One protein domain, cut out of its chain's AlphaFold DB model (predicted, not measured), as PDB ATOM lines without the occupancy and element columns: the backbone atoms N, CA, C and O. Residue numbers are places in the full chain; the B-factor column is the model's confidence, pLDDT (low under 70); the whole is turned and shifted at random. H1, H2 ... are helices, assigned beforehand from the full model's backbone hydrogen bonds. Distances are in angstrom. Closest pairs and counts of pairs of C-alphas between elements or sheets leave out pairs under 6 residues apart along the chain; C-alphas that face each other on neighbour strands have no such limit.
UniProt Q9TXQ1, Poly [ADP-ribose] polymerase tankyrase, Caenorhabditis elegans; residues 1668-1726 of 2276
ATOM      1  N   HIS A1668     279.017 198.364 141.554       85.87
ATOM      2  CA  HIS A1668     280.143 197.821 142.334       85.87
ATOM      3  C   HIS A1668     281.369 197.589 141.429       85.87
ATOM      4  O   HIS A1668     282.509 197.852 141.817       85.87
ATOM      5  N   TYR A1669     281.105 197.251 140.161       81.90
ATOM      6  CA  TYR A1669     282.091 197.068 139.094       81.90
ATOM      7  C   TYR A1669     282.838 198.348 138.651       81.90
ATOM      8  O   TYR A1669     283.666 198.281 137.742       81.90
ATOM      9  N   PHE A1670     282.602 199.499 139.300       78.40
ATOM     10  CA  PHE A1670     283.459 200.694 139.205       78.40
ATOM     11  C   PHE A1670     284.635 200.719 140.196       78.40
ATOM     12  O   PHE A1670     285.481 201.603 140.070       78.40
ATOM     13  N   ILE A1671     284.666 199.819 141.188       72.98
ATOM     14  CA  ILE A1671     285.643 199.845 142.294       72.98
ATOM     15  C   ILE A1671     286.326 198.483 142.473       72.98
ATOM     16  O   ILE A1671     287.532 198.425 142.700       72.98
ATOM     17  N   GLU A1672     285.588 197.381 142.322       68.47
ATOM     18  CA  GLU A1672     286.159 196.032 142.274       68.47
ATOM     19  C   GLU A1672     285.624 195.257 141.064       68.47
ATOM     20  O   GLU A1672     284.449 195.378 140.733       68.47
ATOM     21  N   PRO A1673     286.453 194.459 140.367       58.31
ATOM     22  CA  PRO A1673     287.837 194.102 140.700       58.31
ATOM     23  C   PRO A1673     288.902 195.088 140.167       58.31
ATOM     24  O   PRO A1673     290.085 194.763 140.153       58.31
ATOM     25  N   LEU A1674     288.515 196.281 139.694       59.11
ATOM     26  CA  LEU A1674     289.436 197.284 139.143       59.11
ATOM     27  C   LEU A1674     289.618 198.461 140.113       59.11
ATOM     28  O   LEU A1674     288.839 199.405 140.087       59.11
ATOM     29  N   ALA A1675     290.688 198.425 140.911       49.39
ATOM     30  CA  ALA A1675     290.896 199.289 142.082       49.39
ATOM     31  C   ALA A1675     290.957 200.823 141.856       49.39
ATOM     32  O   ALA A1675     291.058 201.559 142.834       49.39
ATOM     33  N   TRP A1676     290.917 201.325 140.613       56.43
ATOM     34  CA  TRP A1676     291.136 202.746 140.290       56.43
ATOM     35  C   TRP A1676     289.928 203.409 139.616       56.43
ATOM     36  O   TRP A1676     289.218 202.826 138.796       56.43
ATOM     37  N   GLU A1677     289.765 204.697 139.896       62.91
ATOM     38  CA  GLU A1677     288.503 205.420 139.768       62.91
ATOM     39  C   GLU A1677     288.180 205.920 138.339       62.91
ATOM     40  O   GLU A1677     288.664 206.977 137.929       62.91
ATOM     41  N   ASN A1678     287.273 205.270 137.587       72.13
ATOM     42  CA  ASN A1678     286.654 205.925 136.411       72.13
ATOM     43  C   ASN A1678     285.442 206.785 136.801       72.13
ATOM     44  O   ASN A1678     284.287 206.490 136.481       72.13
ATOM     45  N   VAL A1679     285.750 207.886 137.481       72.82
ATOM     46  CA  VAL A1679     284.782 208.881 137.955       72.82
ATOM     47  C   VAL A1679     283.971 209.499 136.805       72.82
ATOM     48  O   VAL A1679     282.793 209.820 136.955       72.82
ATOM     49  N   GLU A1680     284.576 209.635 135.623       73.10
ATOM     50  CA  GLU A1680     283.943 210.287 134.475       73.10
ATOM     51  C   GLU A1680     282.809 209.454 133.864       73.10
ATOM     52  O   GLU A1680     281.777 210.001 133.478       73.10
ATOM     53  N   LEU A1681     282.991 208.131 133.772       75.73
ATOM     54  CA  LEU A1681     281.977 207.224 133.229       75.73
ATOM     55  C   LEU A1681     280.804 207.045 134.205       75.73
ATOM     56  O   LEU A1681     279.664 206.917 133.756       75.73
ATOM     57  N   LEU A1682     281.048 207.123 135.520       80.70
ATOM     58  CA  LEU A1682     279.972 207.252 136.505       80.70
ATOM     59  C   LEU A1682     279.177 208.551 136.283       80.70
ATOM     60  O   LEU A1682     277.946 208.519 136.280       80.70
ATOM     61  N   GLY A1683     279.860 209.675 136.035       76.33
ATOM     62  CA  GLY A1683     279.224 210.950 135.687       76.33
ATOM     63  C   GLY A1683     278.376 210.877 134.409       76.33
ATOM     64  O   GLY A1683     277.226 211.316 134.411       76.33
ATOM     65  N   ASP A1684     278.898 210.258 133.343       76.48
ATOM     66  CA  ASP A1684     278.167 210.021 132.085       76.48
ATOM     67  C   ASP A1684     276.895 209.166 132.302       76.48
ATOM     68  O   ASP A1684     275.864 209.430 131.677       76.48
ATOM     69  N   LEU A1685     276.938 208.162 133.190       79.18
ATOM     70  CA  LEU A1685     275.777 207.335 133.555       79.18
ATOM     71  C   LEU A1685     274.768 208.091 134.434       79.18
ATOM     72  O   LEU A1685     273.563 208.037 134.175       79.18
ATOM     73  N   ALA A1686     275.236 208.834 135.438       79.05
ATOM     74  CA  ALA A1686     274.385 209.653 136.304       79.05
ATOM     75  C   ALA A1686     273.672 210.774 135.526       79.05
ATOM     76  O   ALA A1686     272.538 211.129 135.847       79.05
ATOM     77  N   ALA A1687     274.301 211.296 134.468       79.12
ATOM     78  CA  ALA A1687     273.700 212.248 133.537       79.12
ATOM     79  C   ALA A1687     272.693 211.613 132.552       79.12
ATOM     80  O   ALA A1687     271.919 212.350 131.931       79.12
ATOM     81  N   ALA A1688     272.703 210.282 132.400       76.77
ATOM     82  CA  ALA A1688     271.795 209.522 131.537       76.77
ATOM     83  C   ALA A1688     270.529 209.058 132.273       76.77
ATOM     84  O   ALA A1688     269.425 209.234 131.766       76.77
ATOM     85  N   ASN A1689     270.668 208.492 133.477       79.98
ATOM     86  CA  ASN A1689     269.539 208.137 134.343       79.98
ATOM     87  C   ASN A1689     269.925 208.325 135.816       79.98
ATOM     88  O   ASN A1689     270.320 207.379 136.501       79.98
ATOM     89  N   LYS A1690     269.803 209.565 136.311       80.19
ATOM     90  CA  LYS A1690     270.161 209.897 137.694       80.19
ATOM     91  C   LYS A1690     269.426 209.009 138.703       80.19
ATOM     92  O   LYS A1690     270.034 208.587 139.677       80.19
ATOM     93  N   THR A1691     268.151 208.707 138.468       80.31
ATOM     94  CA  THR A1691     267.295 207.963 139.402       80.31
ATOM     95  C   THR A1691     267.793 206.534 139.618       80.31
ATOM     96  O   THR A1691     268.029 206.142 140.758       80.31
ATOM     97  N   ALA A1692     268.040 205.784 138.537       76.91
ATOM     98  CA  ALA A1692     268.549 204.412 138.620       76.91
ATOM     99  C   ALA A1692     269.971 204.352 139.208       76.91
ATOM    100  O   ALA A1692     270.293 203.450 139.982       76.91
ATOM    101  N   ILE A1693     270.815 205.338 138.884       85.24
ATOM    102  CA  ILE A1693     272.182 205.422 139.409       85.24
ATOM    103  C   ILE A1693     272.180 205.773 140.901       85.24
ATOM    104  O   ILE A1693     272.853 205.098 141.672       85.24
ATOM    105  N   VAL A1694     271.372 206.741 141.346       82.60
ATOM    106  CA  VAL A1694     271.218 207.073 142.776       82.60
ATOM    107  C   VAL A1694     270.675 205.881 143.572       82.60
ATOM    108  O   VAL A1694     271.192 205.614 144.651       82.60
ATOM    109  N   GLN A1695     269.723 205.111 143.033       81.13
ATOM    110  CA  GLN A1695     269.246 203.874 143.672       81.13
ATOM    111  C   GLN A1695     270.337 202.796 143.811       81.13
ATOM    112  O   GLN A1695     270.332 202.058 144.788       81.13
ATOM    113  N   CYS A1696     271.279 202.709 142.866       82.69
ATOM    114  CA  CYS A1696     272.399 201.763 142.944       82.69
ATOM    115  C   CYS A1696     273.578 202.275 143.795       82.69
ATOM    116  O   CYS A1696     274.375 201.464 144.265       82.69
ATOM    117  N   LEU A1697     273.712 203.595 143.977       83.48
ATOM    118  CA  LEU A1697     274.718 204.222 144.841       83.48
ATOM    119  C   LEU A1697     274.300 204.205 146.318       83.48
ATOM    120  O   LEU A1697     275.117 203.882 147.174       83.48
ATOM    121  N   ILE A1698     273.034 204.517 146.612       77.37
ATOM    122  CA  ILE A1698     272.443 204.467 147.960       77.37
ATOM    123  C   ILE A1698     271.731 203.118 148.159       77.37
ATOM    124  O   ILE A1698     270.582 203.049 148.602       77.37
ATOM    125  N   ASP A1699     272.403 202.027 147.785       75.79
ATOM    126  CA  ASP A1699     271.921 200.686 148.114       75.79
ATOM    127  C   ASP A1699     271.932 200.533 149.650       75.79
ATOM    128  O   ASP A1699     272.843 201.008 150.335       75.79
ATOM    129  N   LYS A1700     270.890 199.910 150.216       73.57
ATOM    130  CA  LYS A1700     270.800 199.683 151.673       73.57
ATOM    131  C   LYS A1700     271.739 198.563 152.132       73.57
ATOM    132  O   LYS A1700     271.991 198.431 153.330       73.57
ATOM    133  N   ARG A1701     272.211 197.741 151.192       71.54
ATOM    134  CA  ARG A1701     273.194 196.677 151.415       71.54
ATOM    135  C   ARG A1701     274.592 197.289 151.513       71.54
ATOM    136  O   ARG A1701     274.860 198.322 150.911       71.54
ATOM    137  N   SER A1702     275.457 196.674 152.313       66.69
ATOM    138  CA  SER A1702     276.758 197.233 152.685       66.69
ATOM    139  C   SER A1702     277.880 196.224 152.414       66.69
ATOM    140  O   SER A1702     277.694 195.056 152.759       66.69
ATOM    141  N   PRO A1703     279.024 196.640 151.837       78.60
ATOM    142  CA  PRO A1703     279.348 198.010 151.431       78.60
ATOM    143  C   PRO A1703     278.618 198.416 150.140       78.60
ATOM    144  O   PRO A1703     278.794 197.781 149.105       78.60
ATOM    145  N   ASN A1704     277.834 199.499 150.175       84.49
ATOM    146  CA  ASN A1704     277.335 200.118 148.937       84.49
ATOM    147  C   ASN A1704     278.505 200.786 148.179       84.49
ATOM    148  O   ASN A1704     279.574 200.974 148.764       84.49
ATOM    149  N   PRO A1705     278.356 201.198 146.904       85.36
ATOM    150  CA  PRO A1705     279.476 201.756 146.143       85.36
ATOM    151  C   PRO A1705     280.157 202.975 146.793       85.36
ATOM    152  O   PRO A1705     281.355 203.166 146.605       85.36
ATOM    153  N   ILE A1706     279.445 203.781 147.589       83.75
ATOM    154  CA  ILE A1706     280.027 204.955 148.265       83.75
ATOM    155  C   ILE A1706     280.837 204.530 149.499       83.75
ATOM    156  O   ILE A1706     281.946 205.021 149.713       83.75
ATOM    157  N   GLU A1707     280.316 203.582 150.282       81.69
ATOM    158  CA  GLU A1707     281.036 202.939 151.388       81.69
ATOM    159  C   GLU A1707     282.277 202.194 150.875       81.69
ATOM    160  O   GLU A1707     283.359 202.352 151.437       81.69
ATOM    161  N   LEU A1708     282.155 201.458 149.765       80.41
ATOM    162  CA  LEU A1708     283.254 200.736 149.125       80.41
ATOM    163  C   LEU A1708     284.332 201.697 148.599       80.41
ATOM    164  O   LEU A1708     285.517 201.441 148.789       80.41
ATOM    165  N   ALA A1709     283.954 202.837 148.008       77.92
ATOM    166  CA  ALA A1709     284.915 203.871 147.618       77.92
ATOM    167  C   ALA A1709     285.638 204.463 148.843       77.92
ATOM    168  O   ALA A1709     286.861 204.589 148.838       77.92
ATOM    169  N   ALA A1710     284.909 204.763 149.924       73.15
ATOM    170  CA  ALA A1710     285.501 205.276 151.158       73.15
ATOM    171  C   ALA A1710     286.455 204.268 151.829       73.15
ATOM    172  O   ALA A1710     287.532 204.660 152.273       73.15
ATOM    173  N   MET A1711     286.105 202.976 151.858       71.67
ATOM    174  CA  MET A1711     286.952 201.899 152.395       71.67
ATOM    175  C   MET A1711     288.238 201.669 151.588       71.67
ATOM    176  O   MET A1711     289.215 201.169 152.135       71.67
ATOM    177  N   LYS A1712     288.248 202.019 150.297       71.87
ATOM    178  CA  LYS A1712     289.393 201.846 149.385       71.87
ATOM    179  C   LYS A1712     290.221 203.127 149.196       71.87
ATOM    180  O   LYS A1712     290.923 203.233 148.202       71.87
ATOM    181  N   MET A1713     290.093 204.116 150.091       65.39
ATOM    182  CA  MET A1713     290.721 205.452 149.988       65.39
ATOM    183  C   MET A1713     290.452 206.194 148.661       65.39
ATOM    184  O   MET A1713     291.127 207.167 148.321       65.39
ATOM    185  N   ASN A1714     289.405 205.797 147.932       74.08
ATOM    186  CA  ASN A1714     289.038 206.345 146.632       74.08
ATOM    187  C   ASN A1714     288.332 207.706 146.815       74.08
ATOM    188  O   ASN A1714     287.102 207.836 146.771       74.08
ATOM    189  N   ARG A1715     289.154 208.736 147.092       70.67
ATOM    190  CA  ARG A1715     288.749 210.109 147.446       70.67
ATOM    191  C   ARG A1715     287.908 210.778 146.356       70.67
ATOM    192  O   ARG A1715     286.928 211.455 146.679       70.67
ATOM    193  N   ARG A1716     288.240 210.602 145.072       70.36
ATOM    194  CA  ARG A1716     287.628 211.370 143.970       70.36
ATOM    195  C   ARG A1716     286.321 210.747 143.481       70.36
ATOM    196  O   ARG A1716     285.374 211.473 143.181       70.36
ATOM    197  N   MET A1717     286.235 209.419 143.480       76.42
ATOM    198  CA  MET A1717     285.014 208.647 143.271       76.42
ATOM    199  C   MET A1717     284.047 208.876 144.430       76.42
ATOM    200  O   MET A1717     282.896 209.208 144.164       76.42
ATOM    201  N   LYS A1718     284.511 208.821 145.692       77.55
ATOM    202  CA  LYS A1718     283.717 209.243 146.861       77.55
ATOM    203  C   LYS A1718     283.176 210.662 146.644       77.55
ATOM    204  O   LYS A1718     281.968 210.864 146.706       77.55
ATOM    205  N   SER A1719     284.038 211.626 146.304       74.36
ATOM    206  CA  SER A1719     283.648 213.024 146.067       74.36
ATOM    207  C   SER A1719     282.560 213.182 144.993       74.36
ATOM    208  O   SER A1719     281.551 213.843 145.240       74.36
ATOM    209  N   GLU A1720     282.697 212.566 143.814       80.88
ATOM    210  CA  GLU A1720     281.678 212.685 142.755       80.88
ATOM    211  C   GLU A1720     280.435 211.811 142.986       80.88
ATOM    212  O   GLU A1720     279.336 212.243 142.645       80.88
ATOM    213  N   MET A1721     280.540 210.653 143.646       84.35
ATOM    214  CA  MET A1721     279.365 209.908 144.128       84.35
ATOM    215  C   MET A1721     278.529 210.769 145.086       84.35
ATOM    216  O   MET A1721     277.313 210.883 144.912       84.35
ATOM    217  N   LEU A1722     279.176 211.455 146.036       80.74
ATOM    218  CA  LEU A1722     278.521 212.411 146.933       80.74
ATOM    219  C   LEU A1722     277.909 213.593 146.152       80.74
ATOM    220  O   LEU A1722     276.750 213.934 146.381       80.74
ATOM    221  N   LYS A1723     278.612 214.168 145.163       80.98
ATOM    222  CA  LYS A1723     278.085 215.252 144.298       80.98
ATOM    223  C   LYS A1723     276.938 214.814 143.375       80.98
ATOM    224  O   LYS A1723     276.121 215.656 142.990       80.98
ATOM    225  N   ILE A1724     276.841 213.530 143.024       82.85
ATOM    226  CA  ILE A1724     275.684 212.951 142.324       82.85
ATOM    227  C   ILE A1724     274.494 212.865 143.288       82.85
ATOM    228  O   ILE A1724     273.396 213.317 142.947       82.85
ATOM    229  N   VAL A1725     274.702 212.346 144.500       82.53
ATOM    230  CA  VAL A1725     273.656 212.206 145.528       82.53
ATOM    231  C   VAL A1725     273.122 213.566 146.011       82.53
ATOM    232  O   VAL A1725     271.904 213.746 146.105       82.53
ATOM    233  N   LYS A1726     274.008 214.546 146.220       65.83
ATOM    234  CA  LYS A1726     273.769 215.899 146.764       65.83
ATOM    235  C   LYS A1726     273.151 215.950 148.165       65.83
ATOM    236  O   LYS A1726     273.835 216.357 149.092       65.83
TER     237      LYS A1726
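This is residues 1668 to 1726 of the 2276 residues of the protein "Poly [ADP-ribose] polymerase tankyrase" of Caenorhabditis elegans (UniProt Q9TXQ1). A small, compact cluster of four short helices: H3 and H4 make a helical hairpin, H1 runs along another side of H4, and H2 slants over the end of this group where H4 finishes. The stretch before H1, residues 1668 to 1678, runs past the side left open between H1 and H3. The printed part has 59 residues with four named helices, in the order H1, H2, H3, H4, and no named strand; the class is all helix. It is compact, with a radius of gyration of the C-alphas of 10.3 A, and its outline is rounded, with spans of 25 by 24 by 20 A.

H1, residues 1679 to 1686, and H2, residues 1690 to 1697, touch only at the corner by their tight link, and only just, with 3 pairs of C-alphas within 8 A; the closest C-alphas are those of Ala 1686 and Ile 1693, 5.7 A apart. H2 and H3, residues 1705 to 1711, also touch only at the corner and only just, again with 3 such pairs, the C-alphas of Leu 1697 and Pro 1705 being closest at 5.5 A. H4, residues 1715 to 1725, touches the other three helices. It forms a hairpin with H3, opposite ways at a shallow tilt of 31 degrees, and the closest C-alphas, Ala 1709 and Lys 1718, are 5.6 A apart. H4 touches H1 at a shallow tilt of 15 degrees, the same way, with the C-alphas of Val 1679 and Met 1717 closest at 5.3 A. H4 touches H2 at a steep tilt of 48 degrees, opposite ways, with the C-alphas of Val 1694 and Val 1725 closest at 6.3 A. The helix packing is mostly aligned, but only just: 2 of these 3 tilts are shallow. H1 and H3 are apart. In H1, H2, H3 and H4 every O i to N i+4 pair is within hydrogen-bond range.

H1 begins at C-alpha 1679, at (284.782, 208.881, 137.955), and is 10.6 A long from first to last C-alpha. H2 is 10.2 A long and H3 9.7 A. H4, the longest helix with 11 residues, covers 15.4 A from C-alpha 1715 at (288.749, 210.109, 147.446) to C-alpha 1725 at (273.656, 212.206, 145.528).

The two C-alphas farthest apart are those of Ala 1688 and Met 1711, at 26.9 A. The printed part has no cut. The links H1 to H2 and H3 to H4 are tight, H2 to H3 is short, and no link between helices is long. The mean pLDDT of the printed part is 75.7; residues 1672 to 1677, 1702, 1713 and 1726 are under 70.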